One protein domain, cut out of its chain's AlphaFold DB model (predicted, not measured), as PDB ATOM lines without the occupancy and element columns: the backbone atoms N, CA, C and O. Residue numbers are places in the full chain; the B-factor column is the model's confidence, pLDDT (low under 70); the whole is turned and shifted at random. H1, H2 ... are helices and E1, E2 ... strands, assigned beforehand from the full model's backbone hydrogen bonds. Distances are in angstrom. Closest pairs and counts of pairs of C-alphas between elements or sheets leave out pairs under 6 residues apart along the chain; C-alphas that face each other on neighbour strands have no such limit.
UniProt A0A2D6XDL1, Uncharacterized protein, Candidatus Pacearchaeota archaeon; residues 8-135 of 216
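AT A GLANCE: This is residues 8 to 135 of the 216 residues of an uncharacterized protein of Candidatus Pacearchaeota archaeon (UniProt A0A2D6XDL1). A compact head sits at one end of a long arm: in the head, helices H3 and H4 cover one face of the strongly twisted sheet E1, E4, E6, E5, and the arm is the long helix H1 with the loop that folds back from its far end. Residues 32 to 50, of which 32 to 37 belong to H1, stick out freely, and the returning stretch leads to the small hairpin E2 and E3, followed by short H2 at the edge of the head. The printed part has 128 residues, with four named helices and six named strands in the order E1, H1, E2, E3, H2, E4, H3, E5, E6, H4; both sheets are antiparallel and the class is mixed. The whole is only just extended, close to loose, with a radius of gyration of the C-alphas of 21.2 A and spans of 71 by 25 by 24 A.

HOW THE PARTS SIT: E1, residues 8 to 11, is an edge strand, antiparallel to E4, residues 77 to 84, with N 8 and O 83 2.8 A apart. H1, residues 12 to 37, only grazes this sheet with residues 12 to 16; its C-alpha of Trp 12 is 5.0 A from that of Trp 80, the closest pair with E4. H1 is near E2, residues 57 to 60, which forms a hairpin with E3, residues 63 to 66, where N 58 and O 65 are 2.8 A apart. H2, residues 73 to 76, only just touches residues 12 to 16 of H1, with 3 pairs of C-alphas within 8 A, the closest those of Asn 13 and Ser 74 at 5.6 A. E4 is also antiparallel to E6, residues 112 to 118, with N 80 and O 115 2.9 A apart. E6 forms a hairpin with the other edge strand, E5, residues 102 to 109, where N 106 and O 114 are 2.8 A apart. H3, residues 90 to 98, has a height over the sheet of 9.4 A and runs along the strands, at 8 degrees to E5 on the local plane; E4, H3 and E5 are a split strand-helix-strand unit, two strands running the same way with E6 between them, and its crossover is right-handed. H4, residues 123 to 134, is on the same face, giving two layers, helices on one face of a sheet; its height is 8.1 A and it runs slantwise to the strands, at 45 degrees to E6 on the local plane. H3 and residues 130 to 134 of H4 only just touch, with 3 pairs of C-alphas within 8 A, the closest those of Leu 96 and Ile 130 at 7.0 A. In H1, H3 and H4 every O i to N i+4 pair is within hydrogen-bond range; H2 is too short for one.

IN THESE COORDINATES: E1 begins at C-alpha 8, (-54.012, -18.795, 0.968), and is 10.4 A long. H1 is 38.2 A long and ends at C-alpha 37, (-39.212, -53.362, -29.400). E2 is 9.5 A, E3 10.2 A, H2 5.1 A, E4 21.1 A, H3 12.6 A, E5 18.7 A and E6 19.7 A long. H4 is 16.2 A long and ends at C-alpha 134, (-54.864, -6.653, 2.472).

THE WHOLE: The two C-alphas farthest apart are those of Glu 41 and Ile 133, at 70.8 A. The printed part has no cut, and the link from H1 to E2, 19 residues, is long. The mean pLDDT of the printed part is 82.0, and residues 22 to 55 are under 70.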
ATOM      1  N   ALA A   8     -54.710 -17.517   0.960       94.25
ATOM      2  CA  ALA A   8     -54.012 -18.795   0.968       94.25
ATOM      3  C   ALA A   8     -52.983 -18.818  -0.165       94.25
ATOM      4  O   ALA A   8     -53.288 -18.414  -1.288       94.25
ATOM      5  N   TRP A   9     -51.780 -19.306   0.133       95.25
ATOM      6  CA  TRP A   9     -50.652 -19.294  -0.793       95.25
ATOM      7  C   TRP A   9     -50.332 -20.688  -1.322       95.25
ATOM      8  O   TRP A   9     -50.271 -21.649  -0.559       95.25
ATOM      9  N   GLN A  10     -50.049 -20.779  -2.618       94.94
ATOM     10  CA  GLN A  10     -49.537 -21.990  -3.256       94.94
ATOM     11  C   GLN A  10     -48.317 -21.647  -4.111       94.94
ATOM     12  O   GLN A  10     -48.359 -20.698  -4.894       94.94
ATOM     13  N   SER A  11     -47.229 -22.404  -3.960       93.75
ATOM     14  CA  SER A  11     -46.023 -22.189  -4.764       93.75
ATOM     15  C   SER A  11     -46.271 -22.649  -6.198       93.75
ATOM     16  O   SER A  11     -46.582 -23.814  -6.437       93.75
ATOM     17  N   TRP A  12     -46.116 -21.738  -7.158       90.31
ATOM     18  CA  TRP A  12     -46.133 -22.087  -8.578       90.31
ATOM     19  C   TRP A  12     -44.858 -22.822  -8.982       90.31
ATOM     20  O   TRP A  12     -44.903 -23.705  -9.837       90.31
ATOM     21  N   ASN A  13     -43.725 -22.467  -8.372       86.56
ATOM     22  CA  ASN A  13     -42.439 -23.087  -8.667       86.56
ATOM     23  C   ASN A  13     -42.474 -24.586  -8.339       86.56
ATOM     24  O   ASN A  13     -42.140 -25.378  -9.211       86.56
ATOM     25  N   ALA A  14     -42.996 -24.962  -7.166       86.25
ATOM     26  CA  ALA A  14     -43.147 -26.366  -6.778       86.25
ATOM     27  C   ALA A  14     -44.067 -27.143  -7.736       86.25
ATOM     28  O   ALA A  14     -43.686 -28.193  -8.238       86.25
ATOM     29  N   LEU A  15     -45.236 -26.582  -8.080       83.62
ATOM     30  CA  LEU A  15     -46.140 -27.200  -9.061       83.62
ATOM     31  C   LEU A  15     -45.454 -27.408 -10.416       83.62
ATOM     32  O   LEU A  15     -45.620 -28.431 -11.067       83.62
ATOM     33  N   THR A  16     -44.693 -26.409 -10.857       80.06
ATOM     34  CA  THR A  16     -43.979 -26.445 -12.133       80.06
ATOM     35  C   THR A  16     -42.899 -27.529 -12.144       80.06
ATOM     36  O   THR A  16     -42.728 -28.186 -13.166       80.06
ATOM     37  N   GLU A  17     -42.185 -27.716 -11.034       79.88
ATOM     38  CA  GLU A  17     -41.185 -28.777 -10.865       79.88
ATOM     39  C   GLU A  17     -41.819 -30.172 -10.932       79.88
ATOM     40  O   GLU A  17     -41.358 -30.996 -11.720       79.88
ATOM     41  N   GLU A  18     -42.938 -30.396 -10.237       77.75
ATOM     42  CA  GLU A  18     -43.699 -31.657 -10.306       77.75
ATOM     43  C   GLU A  18     -44.116 -31.994 -11.749       77.75
ATOM     44  O   GLU A  18     -43.907 -33.112 -12.223       77.75
ATOM     45  N   PHE A  19     -44.616 -31.007 -12.504       73.00
ATOM     46  CA  PHE A  19     -44.968 -31.208 -13.914       73.00
ATOM     47  C   PHE A  19     -43.770 -31.580 -14.797       73.00
ATOM     48  O   PHE A  19     -43.956 -32.250 -15.817       73.00
ATOM     49  N   TYR A  20     -42.555 -31.130 -14.467       71.19
ATOM     50  CA  TYR A  20     -41.361 -31.529 -15.213       71.19
ATOM     51  C   TYR A  20     -40.974 -32.972 -14.913       71.19
ATOM     52  O   TYR A  20     -40.725 -33.726 -15.850       71.19
ATOM     53  N   GLU A  21     -40.975 -33.361 -13.640       72.94
ATOM     54  CA  GLU A  21     -40.621 -34.719 -13.221       72.94
ATOM     55  C   GLU A  21     -41.589 -35.768 -13.801       72.94
ATOM     56  O   GLU A  21     -41.165 -36.822 -14.288       72.94
ATOM     57  N   GLU A  22     -42.890 -35.465 -13.842       66.94
ATOM     58  CA  GLU A  22     -43.898 -36.346 -14.447       66.94
ATOM     59  C   GLU A  22     -43.747 -36.475 -15.973       66.94
ATOM     60  O   GLU A  22     -43.889 -37.570 -16.525       66.94
ATOM     61  N   ASN A  23     -43.441 -35.383 -16.682       64.81
ATOM     62  CA  ASN A  23     -43.292 -35.426 -18.140       64.81
ATOM     63  C   ASN A  23     -41.984 -36.095 -18.583       64.81
ATOM     64  O   ASN A  23     -41.989 -36.842 -19.564       64.81
ATOM     65  N   ASP A  24     -40.881 -35.850 -17.873       65.12
ATOM     66  CA  ASP A  24     -39.573 -36.441 -18.181       65.12
ATOM     67  C   ASP A  24     -39.591 -37.964 -17.976       65.12
ATOM     68  O   ASP A  24     -39.187 -38.736 -18.849       65.12
ATOM     69  N   SER A  25     -40.194 -38.420 -16.872       62.09
ATOM     70  CA  SER A  25     -40.362 -39.851 -16.593       62.09
ATOM     71  C   SER A  25     -41.257 -40.563 -17.616       62.09
ATOM     72  O   SER A  25     -40.951 -41.684 -18.031       62.09
ATOM     73  N   GLY A  26     -42.331 -39.914 -18.081       60.38
ATOM     74  CA  GLY A  26     -43.212 -40.458 -19.118       60.38
ATOM     75  C   GLY A  26     -42.538 -40.600 -20.488       60.38
ATOM     76  O   GLY A  26     -42.759 -41.596 -21.180       60.38
ATOM     77  N   LEU A  27     -41.700 -39.631 -20.872       60.25
ATOM     78  CA  LEU A  27     -40.934 -39.655 -22.124       60.25
ATOM     79  C   LEU A  27     -39.826 -40.714 -22.097       60.25
ATOM     80  O   LEU A  27     -39.726 -41.500 -23.040       60.25
ATOM     81  N   SER A  28     -39.066 -40.792 -21.003       61.56
ATOM     82  CA  SER A  28     -38.022 -41.808 -20.818       61.56
ATOM     83  C   SER A  28     -38.595 -43.231 -20.862       61.56
ATOM     84  O   SER A  28     -38.057 -44.092 -21.557       61.56
ATOM     85  N   ALA A  29     -39.741 -43.475 -20.218       62.25
ATOM     86  CA  ALA A  29     -40.397 -44.783 -20.257       62.25
ATOM     87  C   ALA A  29     -40.868 -45.177 -21.672       62.25
ATOM     88  O   ALA A  29     -40.839 -46.353 -22.040       62.25
ATOM     89  N   LEU A  30     -41.304 -44.206 -22.478       62.56
ATOM     90  CA  LEU A  30     -41.698 -44.422 -23.873       62.56
ATOM     91  C   LEU A  30     -40.491 -44.740 -24.766       62.56
ATOM     92  O   LEU A  30     -40.590 -45.616 -25.628       62.56
ATOM     93  N   GLU A  31     -39.361 -44.065 -24.543       62.44
ATOM     94  CA  GLU A  31     -38.096 -44.312 -25.242       62.44
ATOM     95  C   GLU A  31     -37.561 -45.725 -24.961       62.44
ATOM     96  O   GLU A  31     -37.237 -46.457 -25.900       62.44
ATOM     97  N   ASP A  32     -37.596 -46.167 -23.701       65.62
ATOM     98  CA  ASP A  32     -37.191 -47.520 -23.304       65.62
ATOM     99  C   ASP A  32     -38.067 -48.610 -23.947       65.62
ATOM    100  O   ASP A  32     -37.556 -49.634 -24.413       65.62
ATOM    101  N   ILE A  33     -39.387 -48.398 -24.036       68.25
ATOM    102  CA  ILE A  33     -40.313 -49.332 -24.706       68.25
ATOM    103  C   ILE A  33     -40.033 -49.403 -26.215       68.25
ATOM    104  O   ILE A  33     -40.108 -50.481 -26.812       68.25
ATOM    105  N   LEU A  34     -39.726 -48.269 -26.848       63.03
ATOM    106  CA  LEU A  34     -39.396 -48.209 -28.272       63.03
ATOM    107  C   LEU A  34     -38.073 -48.927 -28.564       63.03
ATOM    108  O   LEU A  34     -38.023 -49.734 -29.492       63.03
ATOM    109  N   LEU A  35     -37.049 -48.707 -27.735       66.50
ATOM    110  CA  LEU A  35     -35.749 -49.373 -27.839       66.50
ATOM    111  C   LEU A  35     -35.855 -50.887 -27.600       66.50
ATOM    112  O   LEU A  35     -35.233 -51.665 -28.327       66.50
ATOM    113  N   ALA A  36     -36.684 -51.318 -26.644       64.88
ATOM    114  CA  ALA A  36     -36.917 -52.733 -26.349       64.88
ATOM    115  C   ALA A  36     -37.654 -53.484 -27.475       64.88
ATOM    116  O   ALA A  36     -37.467 -54.691 -27.627       64.88
ATOM    117  N   ASN A  37     -38.468 -52.784 -28.274       59.28
ATOM    118  CA  ASN A  37     -39.212 -53.362 -29.400       59.28
ATOM    119  C   ASN A  37     -38.448 -53.323 -30.737       59.28
ATOM    120  O   ASN A  37     -38.899 -53.920 -31.717       59.28
ATOM    121  N   SER A  38     -37.288 -52.662 -30.806       57.72
ATOM    122  CA  SER A  38     -36.389 -52.737 -31.966       57.72
ATOM    123  C   SER A  38     -35.639 -54.076 -31.993       57.72
ATOM    124  O   SER A  38     -34.594 -54.244 -31.367       57.72
ATOM    125  N   HIS A  39     -36.164 -55.052 -32.737       53.88
ATOM    126  CA  HIS A  39     -35.468 -56.309 -33.020       53.88
ATOM    127  C   HIS A  39     -34.265 -56.089 -33.974       53.88
ATOM    128  O   HIS A  39     -34.431 -55.418 -34.991       53.88
ATOM    129  N   PRO A  40     -33.075 -56.683 -33.728       52.28
ATOM    130  CA  PRO A  40     -31.865 -56.426 -34.531       52.28
ATOM    131  C   PRO A  40     -31.852 -57.008 -35.956       52.28
ATOM    132  O   PRO A  40     -30.876 -56.809 -36.674       52.28
ATOM    133  N   GLU A  41     -32.868 -57.773 -36.367       48.88
ATOM    134  CA  GLU A  41     -32.757 -58.666 -37.538       48.88
ATOM    135  C   GLU A  41     -33.376 -58.133 -38.843       48.88
ATOM    136  O   GLU A  41     -33.200 -58.751 -39.889       48.88
ATOM    137  N   GLU A  42     -34.018 -56.961 -38.850       46.75
ATOM    138  CA  GLU A  42     -34.558 -56.348 -40.078       46.75
ATOM    139  C   GLU A  42     -33.906 -54.989 -40.362       46.75
ATOM    140  O   GLU A  42     -34.539 -53.936 -40.370       46.75
ATOM    141  N   MET A  43     -32.594 -55.005 -40.607       46.34
ATOM    142  CA  MET A  43     -31.834 -53.817 -41.002       46.34
ATOM    143  C   MET A  43     -31.979 -53.559 -42.514       46.34
ATOM    144  O   MET A  43     -31.035 -53.689 -43.291       46.34
ATOM    145  N   GLY A  44     -33.198 -53.228 -42.944       47.88
ATOM    146  CA  GLY A  44     -33.438 -52.515 -44.198       47.88
ATOM    147  C   GLY A  44     -33.235 -51.017 -43.968       47.88
ATOM    148  O   GLY A  44     -33.664 -50.500 -42.940       47.88
ATOM    149  N   GLU A  45     -32.563 -50.338 -44.898       46.88
ATOM    150  CA  GLU A  45     -32.212 -48.908 -44.880       46.88
ATOM    151  C   GLU A  45     -33.439 -47.977 -44.771       46.88
ATOM    152  O   GLU A  45     -33.817 -47.275 -45.708       46.88
ATOM    153  N   HIS A  46     -34.084 -47.938 -43.613       46.94
ATOM    154  CA  HIS A  46     -34.996 -46.872 -43.249       46.94
ATOM    155  C   HIS A  46     -34.268 -45.978 -42.252       46.94
ATOM    156  O   HIS A  46     -33.830 -46.471 -41.211       46.94
ATOM    157  N   PRO A  47     -34.089 -44.676 -42.554       46.81
ATOM    158  CA  PRO A  47     -33.502 -43.769 -41.590       46.81
ATOM    159  C   PRO A  47     -34.407 -43.807 -40.366       46.81
ATOM    160  O   PRO A  47     -35.588 -43.460 -40.459       46.81
ATOM    161  N   VAL A  48     -33.857 -44.280 -39.247       52.00
ATOM    162  CA  VAL A  48     -34.456 -44.120 -37.927       52.00
ATOM    163  C   VAL A  48     -34.738 -42.631 -37.819       52.00
ATOM    164  O   VAL A  48     -33.819 -41.818 -37.703       52.00
ATOM    165  N   LYS A  49     -36.004 -42.244 -37.998       47.44
ATOM    166  CA  LYS A  49     -36.435 -40.889 -37.703       47.44
ATOM    167  C   LYS A  49     -36.268 -40.788 -36.202       47.44
ATOM    168  O   LYS A  49     -37.123 -41.271 -35.467       47.44
ATOM    169  N   PHE A  50     -35.142 -40.225 -35.774       51.47
ATOM    170  CA  PHE A  50     -35.045 -39.616 -34.465       51.47
ATOM    171  C   PHE A  50     -36.305 -38.763 -34.348       51.47
ATOM    172  O   PHE A  50     -36.508 -37.839 -35.142       51.47
ATOM    173  N   PHE A  51     -37.225 -39.186 -33.481       50.25
ATOM    174  CA  PHE A  51     -38.271 -38.295 -33.028       50.25
ATOM    175  C   PHE A  51     -37.497 -37.124 -32.446       50.25
ATOM    176  O   PHE A  51     -36.803 -37.294 -31.456       50.25
ATOM    177  N   ASP A  52     -37.504 -35.996 -33.143       52.59
ATOM    178  CA  ASP A  52     -37.143 -34.728 -32.540       52.59
ATOM    179  C   ASP A  52     -38.372 -34.398 -31.691       52.59
ATOM    180  O   ASP A  52     -39.414 -34.063 -32.276       52.59
ATOM    181  N   PRO A  53     -38.367 -34.667 -30.365       57.88
ATOM    182  CA  PRO A  53     -39.487 -34.266 -29.541       57.88
ATOM    183  C   PRO A  53     -39.580 -32.757 -29.729       57.88
ATOM    184  O   PRO A  53     -38.655 -32.021 -29.388       57.88
ATOM    185  N   GLY A  54     -40.655 -32.307 -30.382       59.16
ATOM    186  CA  GLY A  54     -40.860 -30.888 -30.635       59.16
ATOM    187  C   GLY A  54     -40.641 -30.095 -29.343       59.16
ATOM    188  O   GLY A  54     -40.848 -30.644 -28.256       59.16
ATOM    189  N   PRO A  55     -40.208 -28.829 -29.440       66.25
ATOM    190  CA  PRO A  55     -39.743 -28.068 -28.288       66.25
ATOM    191  C   PRO A  55     -40.762 -28.161 -27.155       66.25
ATOM    192  O   PRO A  55     -41.931 -27.826 -27.350       66.25
ATOM    193  N   SER A  56     -40.327 -28.644 -25.992       78.19
ATOM    194  CA  SER A  56     -41.206 -28.762 -24.834       78.19
ATOM    195  C   SER A  56     -41.653 -27.363 -24.410       78.19
ATOM    196  O   SER A  56     -40.837 -26.435 -24.310       78.19
ATOM    197  N   VAL A  57     -42.959 -27.189 -24.200       84.06
ATOM    198  CA  VAL A  57     -43.582 -25.905 -23.860       84.06
ATOM    199  C   VAL A  57     -44.323 -26.033 -22.538       84.06
ATOM    200  O   VAL A  57     -45.145 -26.927 -22.365       84.06
ATOM    201  N   ILE A  58     -44.085 -25.084 -21.636       82.94
ATOM    202  CA  ILE A  58     -44.857 -24.889 -20.415       82.94
ATOM    203  C   ILE A  58     -45.847 -23.735 -20.585       82.94
ATOM    204  O   ILE A  58     -45.501 -22.645 -21.050       82.94
ATOM    205  N   TYR A  59     -47.091 -23.965 -20.174       85.06
ATOM    206  CA  TYR A  59     -48.108 -22.923 -20.105       85.06
ATOM    207  C   TYR A  59     -48.078 -22.277 -18.730       85.06
ATOM    208  O   TYR A  59     -48.267 -22.927 -17.708       85.06
ATOM    209  N   THR A  60     -47.848 -20.974 -18.717       87.81
ATOM    210  CA  THR A  60     -47.785 -20.174 -17.498       87.81
ATOM    211  C   THR A  60     -48.894 -19.132 -17.509       87.81
ATOM    212  O   THR A  60     -49.444 -18.820 -18.574       87.81
ATOM    213  N   PRO A  61     -49.179 -18.495 -16.365       87.38
ATOM    214  CA  PRO A  61     -50.045 -17.325 -16.324       87.38
ATOM    215  C   PRO A  61     -49.645 -16.225 -17.317       87.38
ATOM    216  O   PRO A  61     -50.518 -15.509 -17.795       87.38
ATOM    217  N   TYR A  62     -48.370 -16.106 -17.701       87.94
ATOM    218  CA  TYR A  62     -47.887 -15.121 -18.683       87.94
ATOM    219  C   TYR A  62     -47.861 -15.624 -20.133       87.94
ATOM    220  O   TYR A  62     -47.449 -14.889 -21.025       87.94
ATOM    221  N   GLY A  63     -48.347 -16.840 -20.386       88.12
ATOM    222  CA  GLY A  63     -48.388 -17.454 -21.707       88.12
ATOM    223  C   GLY A  63     -47.499 -18.687 -21.814       88.12
ATOM    224  O   GLY A  63     -47.014 -19.223 -20.814       88.12
ATOM    225  N   ALA A  64     -47.327 -19.153 -23.046       88.56
ATOM    226  CA  ALA A  64     -46.518 -20.314 -23.374       88.56
ATOM    227  C   ALA A  64     -45.027 -19.946 -23.428       88.56
ATOM    228  O   ALA A  64     -44.643 -19.008 -24.125       88.56
ATOM    229  N   PHE A  65     -44.192 -20.708 -22.726       88.12
ATOM    230  CA  PHE A  65     -42.737 -20.581 -22.745       88.12
ATOM    231  C   PHE A  65     -42.113 -21.926 -23.097       88.12
ATOM    232  O   PHE A  65     -42.615 -22.964 -22.683       88.12
ATOM    233  N   SER A  66     -40.996 -21.920 -23.822       85.69
ATOM    234  CA  SER A  66     -40.172 -23.128 -23.925       85.69
ATOM    235  C   SER A  66     -39.640 -23.506 -22.539       85.69
ATOM    236  O   SER A  66     -39.291 -22.622 -21.750       85.69
ATOM    237  N   VAL A  67     -39.570 -24.805 -22.249       81.81
ATOM    238  CA  VAL A  67     -39.041 -25.332 -20.982       81.81
ATOM    239  C   VAL A  67     -37.611 -24.858 -20.717       81.81
ATOM    240  O   VAL A  67     -37.292 -24.501 -19.582       81.81
ATOM    241  N   ASP A  68     -36.797 -24.723 -21.762       82.88
ATOM    242  CA  ASP A  68     -35.402 -24.272 -21.669       82.88
ATOM    243  C   ASP A  68     -35.259 -22.742 -21.610       82.88
ATOM    244  O   ASP A  68     -34.160 -22.198 -21.497       82.88
ATOM    245  N   SER A  69     -36.372 -22.007 -21.690       84.69
ATOM    246  CA  SER A  69     -36.341 -20.548 -21.708       84.69
ATOM    247  C   SER A  69     -35.930 -19.979 -20.354       84.69
ATOM    248  O   SER A  69     -36.597 -20.178 -19.337       84.69
ATOM    249  N   CYS A  70     -34.887 -19.148 -20.348       84.44
ATOM    250  CA  CYS A  70     -34.507 -18.354 -19.178       84.44
ATOM    251  C   CYS A  70     -35.525 -17.253 -18.834       84.44
ATOM    252  O   CYS A  70     -35.477 -16.697 -17.740       84.44
ATOM    253  N   LEU A  71     -36.453 -16.950 -19.750       86.25
ATOM    254  CA  LEU A  71     -37.481 -15.925 -19.573       86.25
ATOM    255  C   LEU A  71     -38.758 -16.462 -18.919       86.25
ATOM    256  O   LEU A  71     -39.684 -15.683 -18.698       86.25
ATOM    257  N   LYS A  72     -38.832 -17.766 -18.614       88.69
ATOM    258  CA  LYS A  72     -40.001 -18.329 -17.935       88.69
ATOM    259  C   LYS A  72     -40.155 -17.713 -16.531       88.69
ATOM    260  O   LYS A  72     -39.143 -17.542 -15.847       88.69
ATOM    261  N   PRO A  73     -41.387 -17.413 -16.074       90.38
ATOM    262  CA  PRO A  73     -41.645 -16.789 -14.775       90.38
ATOM    263  C   PRO A  73     -40.888 -17.430 -13.606       90.38
ATOM    264  O   PRO A  73     -40.187 -16.718 -12.897       90.38
ATOM    265  N   SER A  74     -40.906 -18.763 -13.482       88.06
ATOM    266  CA  SER A  74     -40.224 -19.489 -12.395       88.06
ATOM    267  C   SER A  74     -38.694 -19.315 -12.396       88.06
ATOM    268  O   SER A  74     -38.042 -19.461 -11.365       88.06
ATOM    269  N   ASN A  75     -38.091 -18.971 -13.543       87.69
ATOM    270  CA  ASN A  75     -36.661 -18.653 -13.627       87.69
ATOM    271  C   ASN A  75     -36.362 -17.197 -13.277       87.69
ATOM    272  O   ASN A  75     -35.224 -16.881 -12.919       87.69
ATOM    273  N   ARG A  76     -37.350 -16.310 -13.381       89.81
ATOM    274  CA  ARG A  76     -37.193 -14.880 -13.120       89.81
ATOM    275  C   ARG A  76     -37.554 -14.521 -11.681       89.81
ATOM    276  O   ARG A  76     -36.843 -13.732 -11.070       89.81
ATOM    277  N   TRP A  77     -38.579 -15.166 -11.136       94.25
ATOM    278  CA  TRP A  77     -39.182 -14.853  -9.846       94.25
ATOM    279  C   TRP A  77     -39.411 -16.108  -9.005       94.25
ATOM    280  O   TRP A  77     -39.460 -17.226  -9.525       94.25
ATOM    281  N   ASP A  78     -39.591 -15.907  -7.705       94.00
ATOM    282  CA  ASP A  78     -40.273 -16.882  -6.859       94.00
ATOM    283  C   ASP A  78     -41.785 -16.671  -7.023       94.00
ATOM    284  O   ASP A  78     -42.333 -15.643  -6.613       94.00
ATOM    285  N   CYS A  79     -42.446 -17.581  -7.736       94.69
ATOM    286  CA  CYS A  79     -43.824 -17.397  -8.163       94.69
ATOM    287  C   CYS A  79     -44.815 -18.080  -7.223       94.69
ATOM    288  O   CYS A  79     -44.659 -19.243  -6.839       94.69
ATOM    289  N   TRP A  80     -45.907 -17.374  -6.939       96.44
ATOM    290  CA  TRP A  80     -46.945 -17.826  -6.024       96.44
ATOM    291  C   TRP A  80     -48.339 -17.514  -6.564       96.44
ATOM    292  O   TRP A  80     -48.574 -16.470  -7.174       96.44
ATOM    293  N   PHE A  81     -49.281 -18.410  -6.289       96.25
ATOM    294  CA  PHE A  81     -50.704 -18.110  -6.361       96.25
ATOM    295  C   PHE A  81     -51.209 -17.645  -5.003       96.25
ATOM    296  O   PHE A  81     -50.928 -18.280  -3.985       96.25
ATOM    297  N   GLY A  82     -51.986 -16.566  -5.019       96.56
ATOM    298  CA  GLY A  82     -52.779 -16.106  -3.889       96.56
ATOM    299  C   GLY A  82     -54.263 -16.358  -4.146       96.56
ATOM    300  O   GLY A  82     -54.822 -15.885  -5.141       96.56
ATOM    301  N   TYR A  83     -54.902 -17.093  -3.240       96.94
ATOM    302  CA  TYR A  83     -56.340 -17.350  -3.235       96.94
ATOM    303  C   TYR A  83     -56.996 -16.541  -2.124       96.94
ATOM    304  O   TYR A  83     -56.647 -16.702  -0.956       96.94
ATOM    305  N   THR A  84     -57.946 -15.681  -2.472       96.25
ATOM    306  CA  THR A  84     -58.594 -14.763  -1.530       96.25
ATOM    307  C   THR A  84     -60.040 -15.171  -1.262       96.25
ATOM    308  O   THR A  84     -60.702 -15.773  -2.106       96.25
ATOM    309  N   ASN A  85     -60.576 -14.809  -0.095       94.94
ATOM    310  CA  ASN A  85     -62.023 -14.876   0.176       94.94
ATOM    311  C   ASN A  85     -62.746 -13.538  -0.088       94.94
ATOM    312  O   ASN A  85     -63.918 -13.386   0.248       94.94
ATOM    313  N   PHE A  86     -62.048 -12.565  -0.676       94.44
ATOM    314  CA  PHE A  86     -62.550 -11.232  -0.994       94.44
ATOM    315  C   PHE A  86     -62.199 -10.844  -2.431       94.44
ATOM    316  O   PHE A  86     -61.245 -11.359  -3.014       94.44
ATOM    317  N   ASP A  87     -62.977  -9.924  -2.994       95.38
ATOM    318  CA  ASP A  87     -62.825  -9.497  -4.382       95.38
ATOM    319  C   ASP A  87     -61.496  -8.773  -4.618       95.38
ATOM    320  O   ASP A  87     -61.173  -7.791  -3.943       95.38
ATOM    321  N   ILE A  88     -60.769  -9.203  -5.646       95.44
ATOM    322  CA  ILE A  88     -59.582  -8.510  -6.145       95.44
ATOM    323  C   ILE A  88     -60.057  -7.375  -7.050       95.44
ATOM    324  O   ILE A  88     -60.339  -7.553  -8.236       95.44
ATOM    325  N   THR A  89     -60.229  -6.205  -6.445       94.75
ATOM    326  CA  THR A  89     -60.597  -4.970  -7.146       94.75
ATOM    327  C   THR A  89     -59.362  -4.287  -7.735       94.75
ATOM    328  O   THR A  89     -58.235  -4.639  -7.401       94.75
ATOM    329  N   PHE A  90     -59.562  -3.270  -8.579       94.38
ATOM    330  CA  PHE A  90     -58.455  -2.458  -9.099       94.38
ATOM    331  C   PHE A  90     -57.620  -1.814  -7.984       94.38
ATOM    332  O   PHE A  90     -56.405  -1.810  -8.088       94.38
ATOM    333  N   ALA A  91     -58.249  -1.370  -6.891       94.38
ATOM    334  CA  ALA A  91     -57.527  -0.818  -5.744       94.38
ATOM    335  C   ALA A  91     -56.623  -1.864  -5.067       94.38
ATOM    336  O   ALA A  91     -55.479  -1.576  -4.754       94.38
ATOM    337  N   VAL A  92     -57.108  -3.103  -4.909       94.19
ATOM    338  CA  VAL A  92     -56.298  -4.210  -4.361       94.19
ATOM    339  C   VAL A  92     -55.121  -4.538  -5.282       94.19
ATOM    340  O   VAL A  92     -54.044  -4.875  -4.806       94.19
ATOM    341  N   LEU A  93     -55.319  -4.464  -6.600       94.94
ATOM    342  CA  LEU A  93     -54.243  -4.678  -7.564       94.94
ATOM    343  C   LEU A  93     -53.176  -3.578  -7.477       94.94
ATOM    344  O   LEU A  93     -51.999  -3.908  -7.432       94.94
ATOM    345  N   GLU A  94     -53.584  -2.309  -7.408       95.44
ATOM    346  CA  GLU A  94     -52.661  -1.180  -7.220       95.44
ATOM    347  C   GLU A  94     -51.874  -1.315  -5.908       95.44
ATOM    348  O   GLU A  94     -50.660  -1.135  -5.903       95.44
ATOM    349  N   GLU A  95     -52.535  -1.717  -4.816       95.38
ATOM    350  CA  GLU A  95     -51.865  -2.001  -3.541       95.38
ATOM    351  C   GLU A  95     -50.851  -3.147  -3.668       95.38
ATOM    352  O   GLU A  95     -49.756  -3.043  -3.132       95.38
ATOM    353  N   LEU A  96     -51.173  -4.224  -4.392       95.44
ATOM    354  CA  LEU A  96     -50.244  -5.339  -4.612       95.44
ATOM    355  C   LEU A  96     -49.005  -4.934  -5.421       95.44
ATOM    356  O   LEU A  96     -47.922  -5.450  -5.156       95.44
ATOM    357  N   GLU A  97     -49.167  -4.063  -6.417       94.94
ATOM    358  CA  GLU A  97     -48.076  -3.599  -7.280       94.94
ATOM    359  C   GLU A  97     -47.117  -2.628  -6.570       94.94
ATOM    360  O   GLU A  97     -45.953  -2.551  -6.955       94.94
ATOM    361  N   ASP A  98     -47.576  -1.920  -5.533       95.88
ATOM    362  CA  ASP A  98     -46.759  -0.971  -4.755       95.88
ATOM    363  C   ASP A  98     -45.938  -1.648  -3.637       95.88
ATOM    364  O   ASP A  98     -45.042  -1.042  -3.047       95.88
ATOM    365  N   ILE A  99     -46.210  -2.922  -3.333       95.06
ATOM    366  CA  ILE A  99     -45.511  -3.652  -2.268       95.06
ATOM    367  C   ILE A  99     -44.074  -3.981  -2.677       95.06
ATOM    368  O   ILE A  99     -43.812  -4.648  -3.681       95.06
ATOM    369  N   GLU A 100     -43.126  -3.595  -1.823       94.62
ATOM    370  CA  GLU A 100     -41.712  -3.906  -2.008       94.62
ATOM    371  C   GLU A 100     -41.467  -5.421  -2.137       94.62
ATOM    372  O   GLU A 100     -41.940  -6.235  -1.342       94.62
ATOM    373  N   GLY A 101     -40.699  -5.791  -3.161       94.44
ATOM    374  CA  GLY A 101     -40.365  -7.176  -3.484       94.44
ATOM    375  C   GLY A 101     -41.344  -7.867  -4.432       94.44
ATOM    376  O   GLY A 101     -40.991  -8.906  -4.998       94.44
ATOM    377  N   VAL A 102     -42.525  -7.293  -4.677       96.44
ATOM    378  CA  VAL A 102     -43.431  -7.748  -5.738       96.44
ATOM    379  C   VAL A 102     -42.969  -7.152  -7.069       96.44
ATOM    380  O   VAL A 102     -42.992  -5.945  -7.268       96.44
ATOM    381  N   GLU A 103     -42.530  -7.998  -8.003       95.19
ATOM    382  CA  GLU A 103     -42.080  -7.544  -9.331       95.19
ATOM    383  C   GLU A 103     -43.150  -7.694 -10.413       95.19
ATOM    384  O   GLU A 103     -43.076  -7.055 -11.463       95.19
ATOM    385  N   SER A 104     -44.107  -8.596 -10.207       94.19
ATOM    386  CA  SER A 104     -45.098  -8.917 -11.224       94.19
ATOM    387  C   SER A 104     -46.379  -9.401 -10.571       94.19
ATOM    388  O   SER A 104     -46.342 -10.342  -9.782       94.19
ATOM    389  N   VAL A 105     -47.517  -8.831 -10.957       96.31
ATOM    390  CA  VAL A 105     -48.844  -9.256 -10.494       96.31
ATOM    391  C   VAL A 105     -49.729  -9.526 -11.701       96.31
ATOM    392  O   VAL A 105     -49.726  -8.788 -12.683       96.31
ATOM    393  N   LYS A 106     -50.497 -10.613 -11.648       95.19
ATOM    394  CA  LYS A 106     -51.505 -10.925 -12.658       95.19
ATOM    395  C   LYS A 106     -52.772 -11.450 -12.009       95.19
ATOM    396  O   LYS A 106     -52.773 -12.514 -11.395       95.19
ATOM    397  N   VAL A 107     -53.874 -10.735 -12.201       95.88
ATOM    398  CA  VAL A 107     -55.198 -11.194 -11.771       95.88
ATOM    399  C   VAL A 107     -55.665 -12.308 -12.709       95.88
ATOM    400  O   VAL A 107     -55.749 -12.124 -13.923       95.88
ATOM    401  N   MET A 108     -55.947 -13.476 -12.136       93.12
ATOM    402  CA  MET A 108     -56.387 -14.672 -12.863       93.12
ATOM    403  C   MET A 108     -57.906 -14.848 -12.791       93.12
ATOM    404  O   MET A 108     -58.520 -15.400 -13.700       93.12
ATOM    405  N   GLY A 109     -58.521 -14.354 -11.719       93.38
ATOM    406  CA  GLY A 109     -59.962 -14.344 -11.516       93.38
ATOM    407  C   GLY A 109     -60.343 -13.408 -10.374       93.38
ATOM    408  O   GLY A 109     -59.489 -12.761  -9.777       93.38
ATOM    409  N   ARG A 110     -61.633 -13.364 -10.031       95.81
ATOM    410  CA  ARG A 110     -62.159 -12.476  -8.975       95.81
ATOM    411  C   ARG A 110     -61.521 -12.703  -7.595       95.81
ATOM    412  O   ARG A 110     -61.457 -11.769  -6.807       95.81
ATOM    413  N   TYR A 111     -61.062 -13.928  -7.338       96.75
ATOM    414  CA  TYR A 111     -60.537 -14.397  -6.049       96.75
ATOM    415  C   TYR A 111     -59.143 -15.024  -6.163       96.75
ATOM    416  O   TYR A 111     -58.699 -15.757  -5.281       96.75
ATOM    417  N   THR A 112     -58.478 -14.849  -7.305       96.69
ATOM    418  CA  THR A 112     -57.187 -15.489  -7.558       96.69
ATOM    419  C   THR A 112     -56.272 -14.559  -8.322       96.69
ATOM    420  O   THR A 112     -56.633 -14.035  -9.379       96.69
ATOM    421  N   PHE A 113     -55.062 -14.409  -7.809       96.62
ATOM    422  CA  PHE A 113     -53.991 -13.674  -8.453       96.62
ATOM    423  C   PHE A 113     -52.705 -14.494  -8.432       96.62
ATOM    424  O   PHE A 113     -52.521 -15.408  -7.629       96.62
ATOM    425  N   PHE A 114     -51.832 -14.174  -9.370       96.62
ATOM    426  CA  PHE A 114     -50.489 -14.700  -9.482       96.62
ATOM    427  C   PHE A 114     -49.508 -13.577  -9.180       96.62
ATOM    428  O   PHE A 114     -49.663 -12.480  -9.722       96.62
ATOM    429  N   ILE A 115     -48.488 -13.862  -8.376       96.94
ATOM    430  CA  ILE A 115     -47.396 -12.931  -8.101       96.94
ATOM    431  C   ILE A 115     -46.045 -13.548  -8.430       96.94
ATOM    432  O   ILE A 115     -45.825 -14.744  -8.240       96.94
ATOM    433  N   GLY A 116     -45.137 -12.708  -8.910       96.69
ATOM    434  CA  GLY A 116     -43.710 -12.974  -8.978       96.69
ATOM    435  C   GLY A 116     -42.991 -12.122  -7.941       96.69
ATOM    436  O   GLY A 116     -43.005 -10.894  -8.039       96.69
ATOM    437  N   ILE A 117     -42.370 -12.777  -6.965       97.00
ATOM    438  CA  ILE A 117     -41.530 -12.128  -5.959       97.00
ATOM    439  C   ILE A 117     -40.093 -12.089  -6.488       97.00
ATOM    440  O   ILE A 117     -39.577 -13.090  -7.001       97.00
ATOM    441  N   GLY A 118     -39.446 -10.928  -6.393       94.94
ATOM    442  CA  GLY A 118     -38.059 -10.758  -6.816       94.94
ATOM    443  C   GLY A 118     -37.122 -11.698  -6.051       94.94
ATOM    444  O   GLY A 118     -37.248 -11.877  -4.844       94.94
ATOM    445  N   LYS A 119     -36.140 -12.293  -6.735       90.94
ATOM    446  CA  LYS A 119     -35.266 -13.340  -6.160       90.94
ATOM    447  C   LYS A 119     -34.381 -12.891  -4.995       90.94
ATOM    448  O   LYS A 119     -33.836 -13.735  -4.291       90.94
ATOM    449  N   LEU A 120     -34.186 -11.584  -4.837       92.94
ATOM    450  CA  LEU A 120     -33.412 -11.012  -3.734       92.94
ATOM    451  C   LEU A 120     -34.265 -10.729  -2.492       92.94
ATOM    452  O   LEU A 120     -33.713 -10.354  -1.461       92.94
ATOM    453  N   PHE A 121     -35.580 -10.922  -2.580       93.06
ATOM    454  CA  PHE A 121     -36.509 -10.715  -1.479       93.06
ATOM    455  C   PHE A 121     -36.902 -12.052  -0.850       93.06
ATOM    456  O   PHE A 121     -37.044 -13.069  -1.532       93.06
ATOM    457  N   GLY A 122     -37.094 -12.055   0.470       89.56
ATOM    458  CA  GLY A 122     -37.613 -13.218   1.181       89.56
ATOM    459  C   GLY A 122     -39.109 -13.369   0.923       89.56
ATOM    460  O   GLY A 122     -39.896 -12.540   1.374       89.56
ATOM    461  N   SER A 123     -39.533 -14.435   0.238       92.00
ATOM    462  CA  SER A 123     -40.947 -14.593  -0.129       92.00
ATOM    463  C   SER A 123     -41.882 -14.673   1.073       92.00
ATOM    464  O   SER A 123     -43.006 -14.185   1.004       92.00
ATOM    465  N   THR A 124     -41.426 -15.223   2.197       91.06
ATOM    466  CA  THR A 124     -42.178 -15.211   3.458       91.06
ATOM    467  C   THR A 124     -42.444 -13.791   3.951       91.06
ATOM    468  O   THR A 124     -43.579 -13.477   4.287       91.06
ATOM    469  N   GLU A 125     -41.441 -12.914   3.940       89.19
ATOM    470  CA  GLU A 125     -41.591 -11.523   4.379       89.19
ATOM    471  C   GLU A 125     -42.538 -10.741   3.466       89.19
ATOM    472  O   GLU A 125     -43.463 -10.092   3.949       89.19
ATOM    473  N   VAL A 126     -42.374 -10.881   2.147       93.25
ATOM    474  CA  VAL A 126     -43.246 -10.229   1.160       93.25
ATOM    475  C   VAL A 126     -44.694 -10.701   1.317       93.25
ATOM    476  O   VAL A 126     -45.602  -9.874   1.363       93.25
ATOM    477  N   LYS A 127     -44.932 -12.009   1.484       93.56
ATOM    478  CA  LYS A 127     -46.280 -12.555   1.723       93.56
ATOM    479  C   LYS A 127     -46.906 -12.017   3.010       93.56
ATOM    480  O   LYS A 127     -48.077 -11.651   2.991       93.56
ATOM    481  N   LEU A 128     -46.141 -11.917   4.098       91.06
ATOM    482  CA  LEU A 128     -46.630 -11.339   5.353       91.06
ATOM    483  C   LEU A 128     -46.949  -9.849   5.206       91.06
ATOM    484  O   LEU A 128     -47.932  -9.379   5.769       91.06
ATOM    485  N   ASN A 129     -46.160  -9.108   4.423       91.19
ATOM    486  CA  ASN A 129     -46.446  -7.705   4.129       91.19
ATOM    487  C   ASN A 129     -47.751  -7.556   3.327       91.19
ATOM    488  O   ASN A 129     -48.608  -6.746   3.674       91.19
ATOM    489  N   ILE A 130     -47.955  -8.412   2.319       93.44
ATOM    490  CA  ILE A 130     -49.216  -8.487   1.566       93.44
ATOM    491  C   ILE A 130     -50.392  -8.787   2.503       93.44
ATOM    492  O   ILE A 130     -51.422  -8.117   2.437       93.44
ATOM    493  N   GLU A 131     -50.252  -9.770   3.393       92.12
ATOM    494  CA  GLU A 131     -51.296 -10.118   4.361       92.12
ATOM    495  C   GLU A 131     -51.597  -8.959   5.318       92.12
ATOM    496  O   GLU A 131     -52.767  -8.665   5.557       92.12
ATOM    497  N   ASN A 132     -50.576  -8.243   5.791       89.50
ATOM    498  CA  ASN A 132     -50.724  -7.084   6.674       89.50
ATOM    499  C   ASN A 132     -51.487  -5.915   6.047       89.50
ATOM    500  O   ASN A 132     -52.162  -5.174   6.762       89.50
ATOM    501  N   ILE A 133     -51.347  -5.722   4.735       90.62
ATOM    502  CA  ILE A 133     -51.998  -4.629   4.006       90.62
ATOM    503  C   ILE A 133     -53.427  -5.027   3.621       90.62
ATOM    504  O   ILE A 133     -54.367  -4.259   3.820       90.62
ATOM    505  N   LEU A 134     -53.604  -6.241   3.093       91.31
ATOM    506  CA  LEU A 134     -54.864  -6.653   2.472       91.31
ATOM    507  C   LEU A 134     -55.842  -7.344   3.423       91.31
ATOM    508  O   LEU A 134     -57.039  -7.424   3.117       91.31
ATOM    509  N   THR A 135     -55.360  -7.884   4.542       88.62
ATOM    510  CA  THR A 135     -56.171  -8.657   5.487       88.62
ATOM    511  C   THR A 135     -56.349  -7.950   6.821       88.62
ATOM    512  O   THR A 135     -55.666  -6.985   7.145       88.62
TER     513      THR A 135